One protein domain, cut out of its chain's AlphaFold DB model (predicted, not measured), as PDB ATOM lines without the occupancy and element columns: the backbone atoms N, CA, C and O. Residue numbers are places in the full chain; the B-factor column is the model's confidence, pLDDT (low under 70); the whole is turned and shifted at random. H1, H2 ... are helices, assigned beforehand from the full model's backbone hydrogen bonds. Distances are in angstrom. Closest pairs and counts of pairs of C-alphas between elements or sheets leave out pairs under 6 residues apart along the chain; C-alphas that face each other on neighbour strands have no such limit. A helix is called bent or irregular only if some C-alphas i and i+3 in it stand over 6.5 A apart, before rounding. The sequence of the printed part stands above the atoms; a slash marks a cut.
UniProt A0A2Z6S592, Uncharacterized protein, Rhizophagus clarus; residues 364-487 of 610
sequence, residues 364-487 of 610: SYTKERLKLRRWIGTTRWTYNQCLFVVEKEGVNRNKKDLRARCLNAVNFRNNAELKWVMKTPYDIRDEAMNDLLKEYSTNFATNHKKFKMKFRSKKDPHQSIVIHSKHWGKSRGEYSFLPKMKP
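Overview. This is residues 364 to 487 of the 610 residues of an uncharacterized protein of Rhizophagus clarus (UniProt A0A2Z6S592). One long helix, H1, runs through the body, and a second long helix, H5, packs steeply across its middle with residues 428 to 436, while short H2 packs on both of them. The short helices H3 and H4 make a small corner to one side, and a long stretch without named elements, residues 446 to 487, winds back from the end of H5 until the last printed C-alpha is 9.4 A from the first. The printed part has 124 residues with five named helices, in the order H1, H2, H3, H4, H5, and no named strand; its class is all helix. It is compact, with a radius of gyration of the C-alphas of 15.8 A, and spans 46 by 37 by 28 A.

Arrangement. H1, residues 366 to 392, touches H5, residues 426 to 445, with its residues 375 to 387 alone. Their closest C-alphas, those of Thr 379 and Ala 432, are 5.0 A apart, and the helices run the same way at a steep tilt of 48 degrees. H2, residues 399 to 407, touches residues 382 to 389 of H1 alone, with the C-alphas of Cys 386 and Cys 406 closest at 6.4 A; the two run opposite ways at a steep tilt of 61 degrees. H2 also touches H5, at a steep tilt of 49 degrees, opposite ways, the closest C-alphas being those of Leu 407 and Arg 429 at 6.8 A. H4, residues 416 to 423, is close to H1 but not clearly touching, with the C-alphas of Thr 378 and Val 421 closest at 6.1 A. H3, residues 409 to 412, touches H4, the C-alphas of Phe 412 and Leu 418 being closest at 6.0 A. H3 is apart from H1 and H5, and H2 is apart from H4. In H1 and H2 each O i to N i+4 pair is within hydrogen-bond range; in H5 15 of 16 are, in H4 0 of 4, against 4 of 5 O i to N i+3 pairs, and H3 is too short for an O i to N i+4 pair.

Along the chain. H1 begins at C-alpha 366 (-14.451, 34.032, 28.146) and is 38.3 A long, ending at C-alpha 392 (-26.353, 52.684, -3.090). H5 is 28.4 A long and ends at C-alpha 445 (-27.224, 70.368, 12.444). H4, 12.8 A, is irregular: C-alphas 417 and 420 are 7.3 A apart. H2 measures 10.4 A and H3 5.4 A.

Size, cuts and confidence. The two C-alphas farthest apart, those of Lys 449 and Ser 475, are 47.3 A apart. The printed part has no cut, and no link between helices is long. Residues 413 to 418, of which 416 to 418 belong to H4, and residues 444 to 450 stand free. The mean pLDDT of the printed part is 86.6; residues 364 to 365, 447 to 449 and 486 to 487 are under 70.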
ATOM      1  N   SER A 364     -16.013  38.736  33.300       53.81
ATOM      2  CA  SER A 364     -15.303  37.782  34.168       53.81
ATOM      3  C   SER A 364     -15.116  36.390  33.543       53.81
ATOM      4  O   SER A 364     -14.371  35.582  34.090       53.81
ATOM      5  N   TYR A 365     -15.780  36.104  32.419       64.38
ATOM      6  CA  TYR A 365     -15.711  34.839  31.686       64.38
ATOM      7  C   TYR A 365     -15.420  35.058  30.192       64.38
ATOM      8  O   TYR A 365     -15.792  36.063  29.572       64.38
ATOM      9  N   THR A 366     -14.793  34.054  29.578       70.25
ATOM     10  CA  THR A 366     -14.451  34.032  28.146       70.25
ATOM     11  C   THR A 366     -15.683  34.036  27.235       70.25
ATOM     12  O   THR A 366     -15.653  34.675  26.179       70.25
ATOM     13  N   LYS A 367     -16.779  33.380  27.646       80.88
ATOM     14  CA  LYS A 367     -18.038  33.282  26.886       80.88
ATOM     15  C   LYS A 367     -18.732  34.646  26.760       80.88
ATOM     16  O   LYS A 367     -19.066  35.060  25.652       80.88
ATOM     17  N   GLU A 368     -18.851  35.396  27.849       82.94
ATOM     18  CA  GLU A 368     -19.416  36.749  27.917       82.94
ATOM     19  C   GLU A 368     -18.594  37.732  27.078       82.94
ATOM     20  O   GLU A 368     -19.144  38.510  26.295       82.94
ATOM     21  N   ARG A 369     -17.259  37.649  27.166       81.88
ATOM     22  CA  ARG A 369     -16.349  38.445  26.331       81.88
ATOM     23  C   ARG A 369     -16.540  38.156  24.840       81.88
ATOM     24  O   ARG A 369     -16.525  39.082  24.028       81.88
ATOM     25  N   LEU A 370     -16.718  36.886  24.469       86.94
ATOM     26  CA  LEU A 370     -16.999  36.482  23.091       86.94
ATOM     27  C   LEU A 370     -18.386  36.964  22.636       86.94
ATOM     28  O   LEU A 370     -18.520  37.440  21.509       86.94
ATOM     29  N   LYS A 371     -19.392  36.909  23.516       89.25
ATOM     30  CA  LYS A 371     -20.755  37.398  23.268       89.25
ATOM     31  C   LYS A 371     -20.775  38.900  22.975       89.25
ATOM     32  O   LYS A 371     -21.257  39.296  21.917       89.25
ATOM     33  N   LEU A 372     -20.141  39.717  23.819       89.56
ATOM     34  CA  LEU A 372     -19.967  41.155  23.570       89.56
ATOM     35  C   LEU A 372     -19.226  41.438  22.259       89.56
ATOM     36  O   LEU A 372     -19.643  42.296  21.486       89.56
ATOM     37  N   ARG A 373     -18.150  40.697  21.961       89.44
ATOM     38  CA  ARG A 373     -17.414  40.840  20.693       89.44
ATOM     39  C   ARG A 373     -18.273  40.514  19.469       89.44
ATOM     40  O   ARG A 373     -18.141  41.196  18.452       89.44
ATOM     41  N   ARG A 374     -19.151  39.507  19.561       91.69
ATOM     42  CA  ARG A 374     -20.146  39.189  18.522       91.69
ATOM     43  C   ARG A 374     -21.144  40.337  18.368       91.69
ATOM     44  O   ARG A 374     -21.321  40.800  17.248       91.69
ATOM     45  N   TRP A 375     -21.690  40.864  19.467       94.19
ATOM     46  CA  TRP A 375     -22.619  42.002  19.457       94.19
ATOM     47  C   TRP A 375     -22.008  43.257  18.817       94.19
ATOM     48  O   TRP A 375     -22.575  43.771  17.859       94.19
ATOM     49  N   ILE A 376     -20.804  43.676  19.233       93.75
ATOM     50  CA  ILE A 376     -20.052  44.787  18.611       93.75
ATOM     51  C   ILE A 376     -19.825  44.529  17.109       93.75
ATOM     52  O   ILE A 376     -19.954  45.429  16.273       93.75
ATOM     53  N   GLY A 377     -19.504  43.283  16.741       93.81
ATOM     54  CA  GLY A 377     -19.371  42.863  15.348       93.81
ATOM     55  C   GLY A 377     -20.659  43.029  14.540       93.81
ATOM     56  O   GLY A 377     -20.607  43.565  13.432       93.81
ATOM     57  N   THR A 378     -21.800  42.631  15.106       94.25
ATOM     58  CA  THR A 378     -23.122  42.795  14.492       94.25
ATOM     59  C   THR A 378     -23.532  44.263  14.395       94.25
ATOM     60  O   THR A 378     -24.044  44.664  13.354       94.25
ATOM     61  N   THR A 379     -23.278  45.084  15.420       94.94
ATOM     62  CA  THR A 379     -23.548  46.534  15.406       94.94
ATOM     63  C   THR A 379     -22.796  47.209  14.259       94.94
ATOM     64  O   THR A 379     -23.403  47.901  13.446       94.94
ATOM     65  N   ARG A 380     -21.492  46.930  14.107       95.06
ATOM     66  CA  ARG A 380     -20.695  47.432  12.973       95.06
ATOM     67  C   ARG A 380     -21.246  46.973  11.620       95.06
ATOM     68  O   ARG A 380     -21.307  47.779  10.698       95.06
ATOM     69  N   TRP A 381     -21.624  45.699  11.488       94.69
ATOM     70  CA  TRP A 381     -22.207  45.182  10.246       94.69
ATOM     71  C   TRP A 381     -23.542  45.871   9.930       94.69
ATOM     72  O   TRP A 381     -23.703  46.381   8.830       94.69
ATOM     73  N   THR A 382     -24.447  45.979  10.905       94.50
ATOM     74  CA  THR A 382     -25.790  46.563  10.729       94.50
ATOM     75  C   THR A 382     -25.715  48.042  10.349       94.50
ATOM     76  O   THR A 382     -26.380  48.454   9.402       94.50
ATOM     77  N   TYR A 383     -24.851  48.821  11.014       95.69
ATOM     78  CA  TYR A 383     -24.557  50.205  10.629       95.69
ATOM     79  C   TYR A 383     -24.063  50.278   9.172       95.69
ATOM     80  O   TYR A 383     -24.583  51.058   8.377       95.69
ATOM     81  N   ASN A 384     -23.098  49.426   8.793       95.19
ATOM     82  CA  ASN A 384     -22.533  49.426   7.441       95.19
ATOM     83  C   ASN A 384     -23.564  49.021   6.374       95.19
ATOM     84  O   ASN A 384     -23.561  49.606   5.297       95.19
ATOM     85  N   GLN A 385     -24.461  48.074   6.667       93.00
ATOM     86  CA  GLN A 385     -25.551  47.705   5.757       93.00
ATOM     87  C   GLN A 385     -26.562  48.840   5.591       93.00
ATOM     88  O   GLN A 385     -26.917  49.172   4.466       93.00
ATOM     89  N   CYS A 386     -26.971  49.498   6.680       94.56
ATOM     90  CA  CYS A 386     -27.863  50.655   6.587       94.56
ATOM     91  C   CYS A 386     -27.223  51.790   5.770       94.56
ATOM     92  O   CYS A 386     -27.896  52.396   4.943       94.56
ATOM     93  N   LEU A 387     -25.918  52.034   5.937       94.88
ATOM     94  CA  LEU A 387     -25.191  53.027   5.143       94.88
ATOM     95  C   LEU A 387     -25.096  52.634   3.658       94.88
ATOM     96  O   LEU A 387     -25.307  53.478   2.794       94.88
ATOM     97  N   PHE A 388     -24.821  51.361   3.354       94.31
ATOM     98  CA  PHE A 388     -24.817  50.849   1.980       94.31
ATOM     99  C   PHE A 388     -26.183  51.043   1.309       94.31
ATOM    100  O   PHE A 388     -26.257  51.598   0.220       94.31
ATOM    101  N   VAL A 389     -27.262  50.658   1.989       93.31
ATOM    102  CA  VAL A 389     -28.642  50.783   1.502       93.31
ATOM    103  C   VAL A 389     -29.034  52.250   1.248       93.31
ATOM    104  O   VAL A 389     -29.656  52.550   0.231       93.31
ATOM    105  N   VAL A 390     -28.599  53.191   2.094       93.00
ATOM    106  CA  VAL A 390     -28.816  54.634   1.863       93.00
ATOM    107  C   VAL A 390     -27.969  55.174   0.700       93.00
ATOM    108  O   VAL A 390     -28.502  55.879  -0.153       93.00
ATOM    109  N   GLU A 391     -26.666  54.868   0.631       91.56
ATOM    110  CA  GLU A 391     -25.767  55.428  -0.401       91.56
ATOM    111  C   GLU A 391     -25.867  54.744  -1.777       91.56
ATOM    112  O   GLU A 391     -25.468  55.347  -2.775       91.56
ATOM    113  N   LYS A 392     -26.331  53.488  -1.851       90.31
ATOM    114  CA  LYS A 392     -26.353  52.684  -3.090       90.31
ATOM    115  C   LYS A 392     -27.747  52.331  -3.585       90.31
ATOM    116  O   LYS A 392     -27.964  52.393  -4.788       90.31
ATOM    117  N   GLU A 393     -28.669  51.980  -2.692       89.31
ATOM    118  CA  GLU A 393     -30.053  51.658  -3.074       89.31
ATOM    119  C   GLU A 393     -30.979  52.887  -3.019       89.31
ATOM    120  O   GLU A 393     -32.126  52.808  -3.446       89.31
ATOM    121  N   GLY A 394     -30.499  54.025  -2.498       87.75
ATOM    122  CA  GLY A 394     -31.257  55.278  -2.442       87.75
ATOM    123  C   GLY A 394     -32.433  55.265  -1.461       87.75
ATOM    124  O   GLY A 394     -33.315  56.115  -1.552       87.75
ATOM    125  N   VAL A 395     -32.470  54.313  -0.521       89.62
ATOM    126  CA  VAL A 395     -33.571  54.189   0.444       89.62
ATOM    127  C   VAL A 395     -33.616  55.404   1.372       89.62
ATOM    128  O   VAL A 395     -32.592  55.896   1.855       89.62
ATOM    129  N   ASN A 396     -34.835  55.867   1.658       88.38
ATOM    130  CA  ASN A 396     -35.083  56.984   2.559       88.38
ATOM    131  C   ASN A 396     -34.431  56.778   3.933       88.38
ATOM    132  O   ASN A 396     -34.438  55.689   4.511       88.38
ATOM    133  N   ARG A 397     -33.923  57.874   4.506       88.19
ATOM    134  CA  ARG A 397     -33.233  57.921   5.808       88.19
ATOM    135  C   ARG A 397     -34.224  57.880   6.982       88.19
ATOM    136  O   ARG A 397     -34.121  58.653   7.929       88.19
ATOM    137  N   ASN A 398     -35.195  56.975   6.900       91.81
ATOM    138  CA  ASN A 398     -36.296  56.822   7.838       91.81
ATOM    139  C   ASN A 398     -36.159  55.515   8.618       91.81
ATOM    140  O   ASN A 398     -35.826  54.462   8.071       91.81
ATOM    141  N   LYS A 399     -36.526  55.556   9.901       91.44
ATOM    142  CA  LYS A 399     -36.436  54.393  10.790       91.44
ATOM    143  C   LYS A 399     -37.285  53.200  10.322       91.44
ATOM    144  O   LYS A 399     -36.878  52.056  10.496       91.44
ATOM    145  N   LYS A 400     -38.455  53.455   9.722       91.69
ATOM    146  CA  LYS A 400     -39.362  52.418   9.195       91.69
ATOM    147  C   LYS A 400     -38.733  51.658   8.023       91.69
ATOM    148  O   LYS A 400     -38.702  50.429   8.039       91.69
ATOM    149  N   ASP A 401     -38.183  52.395   7.064       89.69
ATOM    150  CA  ASP A 401     -37.704  51.859   5.788       89.69
ATOM    151  C   ASP A 401     -36.394  51.076   5.984       89.69
ATOM    152  O   ASP A 401     -36.261  49.938   5.527       89.69
ATOM    153  N   LEU A 402     -35.473  51.609   6.798       91.69
ATOM    154  CA  LEU A 402     -34.235  50.915   7.170       91.69
ATOM    155  C   LEU A 402     -34.488  49.654   8.014       91.69
ATOM    156  O   LEU A 402     -33.824  48.638   7.807       91.69
ATOM    157  N   ARG A 403     -35.484  49.653   8.915       91.75
ATOM    158  CA  ARG A 403     -35.900  48.424   9.621       91.75
ATOM    159  C   ARG A 403     -36.406  47.365   8.649       91.75
ATOM    160  O   ARG A 403     -35.980  46.210   8.735       91.75
ATOM    161  N   ALA A 404     -37.283  47.772   7.730       88.50
ATOM    162  CA  ALA A 404     -37.868  46.896   6.726       88.50
ATOM    163  C   ALA A 404     -36.802  46.254   5.830       88.50
ATOM    164  O   ALA A 404     -36.895  45.056   5.584       88.50
ATOM    165  N   ARG A 405     -35.764  47.000   5.423       86.19
ATOM    166  CA  ARG A 405     -34.690  46.511   4.541       86.19
ATOM    167  C   ARG A 405     -33.553  45.766   5.261       86.19
ATOM    168  O   ARG A 405     -33.046  44.791   4.721       86.19
ATOM    169  N   CYS A 406     -33.170  46.177   6.475       86.62
ATOM    170  CA  CYS A 406     -31.912  45.732   7.102       86.62
ATOM    171  C   CYS A 406     -32.060  44.932   8.411       86.62
ATOM    172  O   CYS A 406     -31.129  44.221   8.786       86.62
ATOM    173  N   LEU A 407     -33.171  45.058   9.153       85.31
ATOM    174  CA  LEU A 407     -33.280  44.515  10.525       85.31
ATOM    175  C   LEU A 407     -34.369  43.449  10.695       85.31
ATOM    176  O   LEU A 407     -34.217  42.553  11.536       85.31
ATOM    177  N   ASN A 408     -35.460  43.545   9.933       86.06
ATOM    178  CA  ASN A 408     -36.609  42.654  10.061       86.06
ATOM    179  C   ASN A 408     -36.257  41.199   9.714       86.06
ATOM    180  O   ASN A 408     -35.512  40.925   8.777       86.06
ATOM    181  N   ALA A 409     -36.842  40.251  10.455       77.69
ATOM    182  CA  ALA A 409     -36.520  38.824  10.353       77.69
ATOM    183  C   ALA A 409     -36.713  38.232   8.943       77.69
ATOM    184  O   ALA A 409     -36.014  37.287   8.585       77.69
ATOM    185  N   VAL A 410     -37.622  38.799   8.139       79.62
ATOM    186  CA  VAL A 410     -37.896  38.386   6.750       79.62
ATOM    187  C   VAL A 410     -36.621  38.394   5.898       79.62
ATOM    188  O   VAL A 410     -36.365  37.427   5.187       79.62
ATOM    189  N   ASN A 411     -35.761  39.403   6.069       77.69
ATOM    190  CA  ASN A 411     -34.522  39.577   5.296       77.69
ATOM    191  C   ASN A 411     -33.462  38.500   5.593       77.69
ATOM    192  O   ASN A 411     -32.505  38.340   4.843       77.69
ATOM    193  N   PHE A 412     -33.636  37.750   6.686       80.19
ATOM    194  CA  PHE A 412     -32.716  36.709   7.148       80.19
ATOM    195  C   PHE A 412     -33.252  35.286   6.928       80.19
ATOM    196  O   PHE A 412     -32.531  34.328   7.199       80.19
ATOM    197  N   ARG A 413     -34.499  35.118   6.454       71.19
ATOM    198  CA  ARG A 413     -35.111  33.787   6.261       71.19
ATOM    199  C   ARG A 413     -34.402  32.978   5.173       71.19
ATOM    200  O   ARG A 413     -34.087  31.813   5.395       71.19
ATOM    201  N   ASN A 414     -34.110  33.622   4.044       71.31
ATOM    202  CA  ASN A 414     -33.624  32.946   2.836       71.31
ATOM    203  C   ASN A 414     -32.092  32.990   2.689       71.31
ATOM    204  O   ASN A 414     -31.543  32.286   1.849       71.31
ATOM    205  N   ASN A 415     -31.390  33.797   3.493       78.56
ATOM    206  CA  ASN A 415     -29.938  33.941   3.410       78.56
ATOM    207  C   ASN A 415     -29.249  33.213   4.580       78.56
ATOM    208  O   ASN A 415     -29.195  33.713   5.708       78.56
ATOM    209  N   ALA A 416     -28.719  32.018   4.300       75.75
ATOM    210  CA  ALA A 416     -28.048  31.175   5.287       75.75
ATOM    211  C   ALA A 416     -26.821  31.852   5.926       75.75
ATOM    212  O   ALA A 416     -26.610  31.712   7.134       75.75
ATOM    213  N   GLU A 417     -26.072  32.643   5.155       80.19
ATOM    214  CA  GLU A 417     -24.851  33.330   5.591       80.19
ATOM    215  C   GLU A 417     -25.125  34.447   6.605       80.19
ATOM    216  O   GLU A 417     -24.244  34.810   7.381       80.19
ATOM    217  N   LEU A 418     -26.348  34.986   6.647       82.50
ATOM    218  CA  LEU A 418     -26.723  36.077   7.551       82.50
ATOM    219  C   LEU A 418     -27.432  35.609   8.832       82.50
ATOM    220  O   LEU A 418     -27.697  36.424   9.719       82.50
ATOM    221  N   LYS A 419     -27.670  34.300   9.007       84.06
ATOM    222  CA  LYS A 419     -28.315  33.737  10.214       84.06
ATOM    223  C   LYS A 419     -27.597  34.105  11.523       84.06
ATOM    224  O   LYS A 419     -28.239  34.213  12.567       84.06
ATOM    225  N   TRP A 420     -26.282  34.350  11.500       88.19
ATOM    226  CA  TRP A 420     -25.527  34.766  12.694       88.19
ATOM    227  C   TRP A 420     -25.927  36.153  13.220       88.19
ATOM    228  O   TRP A 420     -25.803  36.391  14.421       88.19
ATOM    229  N   VAL A 421     -26.444  37.050  12.370       88.44
ATOM    230  CA  VAL A 421     -26.913  38.393  12.765       88.44
ATOM    231  C   VAL A 421     -28.086  38.290  13.742       88.44
ATOM    232  O   VAL A 421     -28.159  39.046  14.712       88.44
ATOM    233  N   MET A 422     -28.960  37.300  13.542       87.44
ATOM    234  CA  MET A 422     -30.115  37.032  14.403       87.44
ATOM    235  C   MET A 422     -29.732  36.472  15.785       87.44
ATOM    236  O   MET A 422     -30.537  36.568  16.705       87.44
ATOM    237  N   LYS A 423     -28.496  35.972  15.972       88.50
ATOM    238  CA  LYS A 423     -27.957  35.593  17.299       88.50
ATOM    239  C   LYS A 423     -27.675  36.817  18.195       88.50
ATOM    240  O   LYS A 423     -27.392  36.655  19.381       88.50
ATOM    241  N   THR A 424     -27.732  38.036  17.649       91.81
ATOM    242  CA  THR A 424     -27.632  39.292  18.405       91.81
ATOM    243  C   THR A 424     -29.035  39.889  18.620       91.81
ATOM    244  O   THR A 424     -29.785  40.033  17.643       91.81
ATOM    245  N   PRO A 425     -29.394  40.272  19.867       92.44
ATOM    246  CA  PRO A 425     -30.682  40.881  20.200       92.44
ATOM    247  C   PRO A 425     -31.104  42.016  19.262       92.44
ATOM    248  O   PRO A 425     -30.273  42.810  18.818       92.44
ATOM    249  N   TYR A 426     -32.410  42.108  18.992       92.69
ATOM    250  CA  TYR A 426     -32.974  43.109  18.080       92.69
ATOM    251  C   TYR A 426     -32.622  44.543  18.490       92.69
ATOM    252  O   TYR A 426     -32.166  45.305  17.648       92.69
ATOM    253  N   ASP A 427     -32.743  44.882  19.777       92.38
ATOM    254  CA  ASP A 427     -32.474  46.238  20.282       92.38
ATOM    255  C   ASP A 427     -31.040  46.715  19.971       92.38
ATOM    256  O   ASP A 427     -30.840  47.858  19.586       92.38
ATOM    257  N   ILE A 428     -30.037  45.828  20.020       93.38
ATOM    258  CA  ILE A 428     -28.638  46.172  19.679       93.38
ATOM    259  C   ILE A 428     -28.479  46.471  18.179       93.38
ATOM    260  O   ILE A 428     -27.627  47.268  17.781       93.38
ATOM    261  N   ARG A 429     -29.294  45.825  17.336       93.19
ATOM    262  CA  ARG A 429     -29.335  46.066  15.888       93.19
ATOM    263  C   ARG A 429     -30.135  47.329  15.557       93.19
ATOM    264  O   ARG A 429     -29.709  48.077  14.684       93.19
ATOM    265  N   ASP A 430     -31.221  47.610  16.282       94.38
ATOM    266  CA  ASP A 430     -31.983  48.864  16.172       94.38
ATOM    267  C   ASP A 430     -31.127  50.075  16.545       94.38
ATOM    268  O   ASP A 430     -31.078  51.044  15.791       94.38
ATOM    269  N   GLU A 431     -30.370  49.989  17.640       94.62
ATOM    270  CA  GLU A 431     -29.450  51.052  18.049       94.62
ATOM    271  C   GLU A 431     -28.303  51.260  17.049       94.62
ATOM    272  O   GLU A 431     -27.924  52.396  16.797       94.62
ATOM    273  N   ALA A 432     -27.812  50.209  16.381       94.62
ATOM    274  CA  ALA A 432     -26.809  50.345  15.315       94.62
ATOM    275  C   ALA A 432     -27.299  51.174  14.109       94.62
ATOM    276  O   ALA A 432     -26.503  51.827  13.431       94.62
ATOM    277  N   MET A 433     -28.602  51.129  13.829       95.00
ATOM    278  CA  MET A 433     -29.263  51.945  12.809       95.00
ATOM    279  C   MET A 433     -29.596  53.347  13.351       95.00
ATOM    280  O   MET A 433     -29.438  54.328  12.626       95.00
ATOM    281  N   ASN A 434     -30.005  53.464  14.621       94.56
ATOM    282  CA  ASN A 434     -30.233  54.760  15.274       94.56
ATOM    283  C   ASN A 434     -28.942  55.588  15.344       94.56
ATOM    284  O   ASN A 434     -28.990  56.789  15.098       94.56
ATOM    285  N   ASP A 435     -27.797  54.946  15.581       93.62
ATOM    286  CA  ASP A 435     -26.455  55.526  15.483       93.62
ATOM    287  C   ASP A 435     -26.224  56.207  14.122       93.62
ATOM    288  O   ASP A 435     -25.845  57.374  14.075       93.62
ATOM    289  N   LEU A 436     -26.514  55.521  13.007       93.50
ATOM    290  CA  LEU A 436     -26.362  56.086  11.660       93.50
ATOM    291  C   LEU A 436     -27.289  57.291  11.436       93.50
ATOM    292  O   LEU A 436     -26.855  58.326  10.932       93.50
ATOM    293  N   LEU A 437     -28.564  57.169  11.820       93.62
ATOM    294  CA  LEU A 437     -29.542  58.256  11.697       93.62
ATOM    295  C   LEU A 437     -29.151  59.471  12.551       93.62
ATOM    296  O   LEU A 437     -29.275  60.612  12.100       93.62
ATOM    297  N   LYS A 438     -28.618  59.231  13.753       93.06
ATOM    298  CA  LYS A 438     -28.088  60.259  14.649       93.06
ATOM    299  C   LYS A 438     -26.868  60.947  14.043       93.06
ATOM    300  O   LYS A 438     -26.849  62.171  14.029       93.06
ATOM    301  N   GLU A 439     -25.907  60.199  13.498       90.81
ATOM    302  CA  GLU A 439     -24.725  60.765  12.834       90.81
ATOM    303  C   GLU A 439     -25.104  61.646  11.628       90.81
ATOM    304  O   GLU A 439     -24.573  62.749  11.479       90.81
ATOM    305  N   TYR A 440     -26.079  61.226  10.807       91.00
ATOM    306  CA  TYR A 440     -26.661  62.094   9.774       91.00
ATOM    307  C   TYR A 440     -27.259  63.366  10.395       91.00
ATOM    308  O   TYR A 440     -26.900  64.468   9.982       91.00
ATOM    309  N   SER A 441     -28.134  63.233  11.398       89.56
ATOM    310  CA  SER A 441     -28.805  64.369  12.048       89.56
ATOM    311  C   SER A 441     -27.821  65.375  12.654       89.56
ATOM    312  O   SER A 441     -28.024  66.579  12.511       89.56
ATOM    313  N   THR A 442     -26.745  64.913  13.298       90.31
ATOM    314  CA  THR A 442     -25.719  65.794  13.871       90.31
ATOM    315  C   THR A 442     -24.924  66.523  12.794       90.31
ATOM    316  O   THR A 442     -24.650  67.708  12.951       90.31
ATOM    317  N   ASN A 443     -24.603  65.860  11.679       88.38
ATOM    318  CA  ASN A 443     -23.867  66.484  10.576       88.38
ATOM    319  C   ASN A 443     -24.712  67.514   9.802       88.38
ATOM    320  O   ASN A 443     -24.178  68.512   9.322       88.38
ATOM    321  N   PHE A 444     -26.035  67.319   9.707       86.50
ATOM    322  CA  PHE A 444     -26.935  68.350   9.174       86.50
ATOM    323  C   PHE A 444     -27.077  69.541  10.129       86.50
ATOM    324  O   PHE A 444     -27.046  70.683   9.672       86.50
ATOM    325  N   ALA A 445     -27.161  69.301  11.443       85.88
ATOM    326  CA  ALA A 445     -27.224  70.368  12.444       85.88
ATOM    327  C   ALA A 445     -25.957  71.248  12.469       85.88
ATOM    328  O   ALA A 445     -26.053  72.452  12.682       85.88
ATOM    329  N   THR A 446     -24.776  70.686  12.180       81.19
ATOM    330  CA  THR A 446     -23.511  71.441  12.064       81.19
ATOM    331  C   THR A 446     -23.344  72.193  10.735       81.19
ATOM    332  O   THR A 446     -22.259  72.680  10.429       81.19
ATOM    333  N   ASN A 447     -24.416  72.333   9.943       65.31
ATOM    334  CA  ASN A 447     -24.493  73.159   8.729       65.31
ATOM    335  C   ASN A 447     -23.520  72.764   7.590       65.31
ATOM    336  O   ASN A 447     -23.376  73.479   6.592       65.31
ATOM    337  N   HIS A 448     -22.888  71.589   7.677       69.94
ATOM    338  CA  HIS A 448     -22.094  71.017   6.593       69.94
ATOM    339  C   HIS A 448     -23.016  70.541   5.458       69.94
ATOM    340  O   HIS A 448     -23.422  69.385   5.402       69.94
ATOM    341  N   LYS A 449     -23.319  71.420   4.494       68.38
ATOM    342  CA  LYS A 449     -24.204  71.112   3.345       68.38
ATOM    343  C   LYS A 449     -23.729  69.947   2.457       68.38
ATOM    344  O   LYS A 449     -24.509  69.433   1.661       68.38
ATOM    345  N   LYS A 450     -22.457  69.547   2.560       78.62
ATOM    346  CA  LYS A 450     -21.869  68.392   1.867       78.62
ATOM    347  C   LYS A 450     -20.959  67.634   2.836       78.62
ATOM    348  O   LYS A 450     -19.886  68.122   3.178       78.62
ATOM    349  N   PHE A 451     -21.368  66.435   3.237       86.31
ATOM    350  CA  PHE A 451     -20.529  65.470   3.948       86.31
ATOM    351  C   PHE A 451     -20.720  64.078   3.350       86.31
ATOM    352  O   PHE A 451     -21.734  63.798   2.713       86.31
ATOM    353  N   LYS A 452     -19.734  63.203   3.561       87.75
ATOM    354  CA  LYS A 452     -19.806  61.791   3.183       87.75
ATOM    355  C   LYS A 452     -19.626  60.929   4.423       87.75
ATOM    356  O   LYS A 452     -18.649  61.100   5.156       87.75
ATOM    357  N   MET A 453     -20.557  60.006   4.632       91.44
ATOM    358  CA  MET A 453     -20.489  59.051   5.732       91.44
ATOM    359  C   MET A 453     -19.408  57.998   5.463       91.44
ATOM    360  O   MET A 453     -18.965  57.787   4.333       91.44
ATOM    361  N   LYS A 454     -18.922  57.356   6.526       91.94
ATOM    362  CA  LYS A 454     -17.860  56.345   6.441       91.94
ATOM    363  C   LYS A 454     -18.332  55.041   7.063       91.94
ATOM    364  O   LYS A 454     -18.952  55.043   8.125       91.94
ATOM    365  N   PHE A 455     -17.983  53.927   6.424       94.00
ATOM    366  CA  PHE A 455     -18.167  52.600   7.002       94.00
ATOM    367  C   PHE A 455     -17.317  52.441   8.270       94.00
ATOM    368  O   PHE A 455     -16.124  52.755   8.281       94.00
ATOM    369  N   ARG A 456     -17.921  51.901   9.331       93.50
ATOM    370  CA  ARG A 456     -17.241  51.565  10.586       93.50
ATOM    371  C   ARG A 456     -16.272  50.401  10.354       93.50
ATOM    372  O   ARG A 456     -16.630  49.379   9.762       93.50
ATOM    373  N   SER A 457     -15.041  50.539  10.846       92.50
ATOM    374  CA  SER A 457     -13.949  49.577  10.628       92.50
ATOM    375  C   SER A 457     -13.797  48.585  11.782       92.50
ATOM    376  O   SER A 457     -13.977  48.928  12.946       92.50
ATOM    377  N   LYS A 458     -13.389  47.340  11.490       89.62
ATOM    378  CA  LYS A 458     -12.981  46.373  12.533       89.62
ATOM    379  C   LYS A 458     -11.667  46.773  13.218       89.62
ATOM    380  O   LYS A 458     -11.438  46.354  14.347       89.62
ATOM    381  N   LYS A 459     -10.828  47.567  12.538       88.50
ATOM    382  CA  LYS A 459      -9.513  48.037  13.014       88.50
ATOM    383  C   LYS A 459      -9.589  49.335  13.829       88.50
ATOM    384  O   LYS A 459      -8.546  49.836  14.231       88.50
ATOM    385  N   ASP A 460     -10.787  49.884  14.030       85.62
ATOM    386  CA  ASP A 460     -10.988  51.064  14.871       85.62
ATOM    387  C   ASP A 460     -10.595  50.750  16.330       85.62
ATOM    388  O   ASP A 460     -11.099  49.749  16.859       85.62
ATOM    389  N   PRO A 461      -9.700  51.530  16.974       82.75
ATOM    390  CA  PRO A 461      -9.365  51.350  18.386       82.75
ATOM    391  C   PRO A 461     -10.559  51.548  19.330       82.75
ATOM    392  O   PRO A 461     -10.554  50.961  20.413       82.75
ATOM    393  N   HIS A 462     -11.578  52.320  18.938       81.94
ATOM    394  CA  HIS A 462     -12.757  52.585  19.760       81.94
ATOM    395  C   HIS A 462     -14.020  52.040  19.087       81.94
ATOM    396  O   HIS A 462     -14.329  52.339  17.939       81.94
ATOM    397  N   GLN A 463     -14.768  51.199  19.806       88.12
ATOM    398  CA  GLN A 463     -16.034  50.633  19.339       88.12
ATOM    399  C   GLN A 463     -17.034  50.653  20.494       88.12
ATOM    400  O   GLN A 463     -16.722  50.197  21.593       88.12
ATOM    401  N   SER A 464     -18.229  51.175  20.233       88.88
ATOM    402  CA  SER A 464     -19.331  51.289  21.186       88.88
ATOM    403  C   SER A 464     -20.485  50.352  20.818       88.88
ATOM    404  O   SER A 464     -20.659  49.961  19.663       88.88
ATOM    405  N   ILE A 465     -21.281  50.002  21.828       91.62
ATOM    406  CA  ILE A 465     -22.628  49.442  21.690       91.62
ATOM    407  C   ILE A 465     -23.527  50.125  22.717       91.62
ATOM    408  O   ILE A 465     -23.083  50.404  23.832       91.62
ATOM    409  N   VAL A 466     -24.781  50.379  22.354       91.06
ATOM    410  CA  VAL A 466     -25.786  50.901  23.285       91.06
ATOM    411  C   VAL A 466     -26.531  49.731  23.922       91.06
ATOM    412  O   VAL A 466     -26.906  48.767  23.253       91.06
ATOM    413  N   ILE A 467     -26.737  49.814  25.234       89.81
ATOM    414  CA  ILE A 467     -27.583  48.897  25.995       89.81
ATOM    415  C   ILE A 467     -28.550  49.759  26.802       89.81
ATOM    416  O   ILE A 467     -28.136  50.509  27.681       89.81
ATOM    417  N   HIS A 468     -29.843  49.663  26.499       89.88
ATOM    418  CA  HIS A 468     -30.867  50.419  27.219       89.88
ATOM    419  C   HIS A 468     -30.973  49.991  28.691       89.88
ATOM    420  O   HIS A 468     -30.862  48.804  29.014       89.88
ATOM    421  N   SER A 469     -31.325  50.943  29.561       87.44
ATOM    422  CA  SER A 469     -31.591  50.729  30.994       87.44
ATOM    423  C   SER A 469     -32.565  49.575  31.265       87.44
ATOM    424  O   SER A 469     -32.334  48.793  32.182       87.44
ATOM    425  N   LYS A 470     -33.576  49.375  30.402       88.62
ATOM    426  CA  LYS A 470     -34.538  48.251  30.449       88.62
ATOM    427  C   LYS A 470     -33.904  46.846  30.402       88.62
ATOM    428  O   LYS A 470     -34.624  45.857  30.551       88.62
ATOM    429  N   HIS A 471     -32.607  46.716  30.117       88.25
ATOM    430  CA  HIS A 471     -31.869  45.445  30.145       88.25
ATOM    431  C   HIS A 471     -30.911  45.308  31.328       88.25
ATOM    432  O   HIS A 471     -30.429  44.205  31.584       88.25
ATOM    433  N   TRP A 472     -30.640  46.400  32.042       83.81
ATOM    434  CA  TRP A 472     -29.829  46.378  33.249       83.81
ATOM    435  C   TRP A 472     -30.588  45.688  34.392       83.81
ATOM    436  O   TRP A 472     -31.817  45.650  34.397       83.81
ATOM    437  N   GLY A 473     -29.866  45.078  35.335       78.94
ATOM    438  CA  GLY A 473     -30.458  44.398  36.499       78.94
ATOM    439  C   GLY A 473     -31.265  43.116  36.220       78.94
ATOM    440  O   GLY A 473     -31.749  42.492  37.160       78.94
ATOM    441  N   LYS A 474     -31.413  42.670  34.963       82.56
ATOM    442  CA  LYS A 474     -32.168  41.442  34.647       82.56
ATOM    443  C   LYS A 474     -31.431  40.180  35.105       82.56
ATOM    444  O   LYS A 474     -30.271  39.982  34.767       82.56
ATOM    445  N   SER A 475     -32.140  39.281  35.789       79.75
ATOM    446  CA  SER A 475     -31.628  37.971  36.226       79.75
ATOM    447  C   SER A 475     -31.804  36.850  35.188       79.75
ATOM    448  O   SER A 475     -31.118  35.832  35.262       79.75
ATOM    449  N   ARG A 476     -32.696  37.030  34.202       79.56
ATOM    450  CA  ARG A 476     -33.034  36.043  33.156       79.56
ATOM    451  C   ARG A 476     -32.892  36.624  31.741       79.56
ATOM    452  O   ARG A 476     -32.969  37.836  31.539       79.56
ATOM    453  N   GLY A 477     -32.709  35.741  30.756       84.75
ATOM    454  CA  GLY A 477     -32.626  36.076  29.328       84.75
ATOM    455  C   GLY A 477     -31.245  36.540  28.845       84.75
ATOM    456  O   GLY A 477     -30.259  36.511  29.583       84.75
ATOM    457  N   GLU A 478     -31.181  36.986  27.587       85.50
ATOM    458  CA  GLU A 478     -29.941  37.294  26.849       85.50
ATOM    459  C   GLU A 478     -28.978  38.267  27.552       85.50
ATOM    460  O   GLU A 478     -27.761  38.153  27.387       85.50
ATOM    461  N   TYR A 479     -29.509  39.192  28.352       88.44
ATOM    462  CA  TYR A 479     -28.766  40.253  29.041       88.44
ATOM    463  C   TYR A 479     -28.407  39.924  30.503       88.44
ATOM    464  O   TYR A 479     -27.758  40.725  31.168       88.44
ATOM    465  N   SER A 480     -28.768  38.737  31.003       86.56
ATOM    466  CA  SER A 480     -28.578  38.326  32.412       86.56
ATOM    467  C   SER A 480     -27.128  38.243  32.905       86.56
ATOM    468  O   SER A 480     -26.874  38.059  34.096       86.56
ATOM    469  N   PHE A 481     -26.162  38.381  31.997       85.31
ATOM    470  CA  PHE A 481     -24.737  38.431  32.308       85.31
ATOM    471  C   PHE A 481     -24.221  39.850  32.591       85.31
ATOM    472  O   PHE A 481     -23.136  39.984  33.150       85.31
ATOM    473  N   LEU A 482     -24.968  40.908  32.238       83.50
ATOM    474  CA  LEU A 482     -24.531  42.292  32.472       83.50
ATOM    475  C   LEU A 482     -24.325  42.607  33.964       83.50
ATOM    476  O   LEU A 482     -23.251  43.107  34.293       83.50
ATOM    477  N   PRO A 483     -25.247  42.253  34.890       78.44
ATOM    478  CA  PRO A 483     -25.042  42.509  36.321       78.44
ATOM    479  C   PRO A 483     -23.936  41.640  36.941       78.44
ATOM    480  O   PRO A 483     -23.507  41.899  38.056       78.44
ATOM    481  N   LYS A 484     -23.485  40.596  36.229       77.12
ATOM    482  CA  LYS A 484     -22.414  39.681  36.653       77.12
ATOM    483  C   LYS A 484     -21.026  40.138  36.191       77.12
ATOM    484  O   LYS A 484     -20.035  39.470  36.482       77.12
ATOM    485  N   MET A 485     -20.935  41.237  35.439       75.31
ATOM    486  CA  MET A 485     -19.646  41.831  35.096       75.31
ATOM    487  C   MET A 485     -19.026  42.428  36.347       75.31
ATOM    488  O   MET A 485     -19.635  43.264  37.010       75.31
ATOM    489  N   LYS A 486     -17.793  42.024  36.647       63.38
ATOM    490  CA  LYS A 486     -17.053  42.648  37.735       63.38
ATOM    491  C   LYS A 486     -16.685  44.075  37.312       63.38
ATOM    492  O   LYS A 486     -16.271  44.264  36.155       63.38
ATOM    493  N   PRO A 487     -16.781  45.063  38.221       60.12
ATOM    494  CA  PRO A 487     -16.010  46.287  38.085       60.12
ATOM    495  C   PRO A 487     -14.575  45.909  37.716       60.12
ATOM    496  O   PRO A 487     -14.013  44.969  38.281       60.12
TER     497      PRO A 487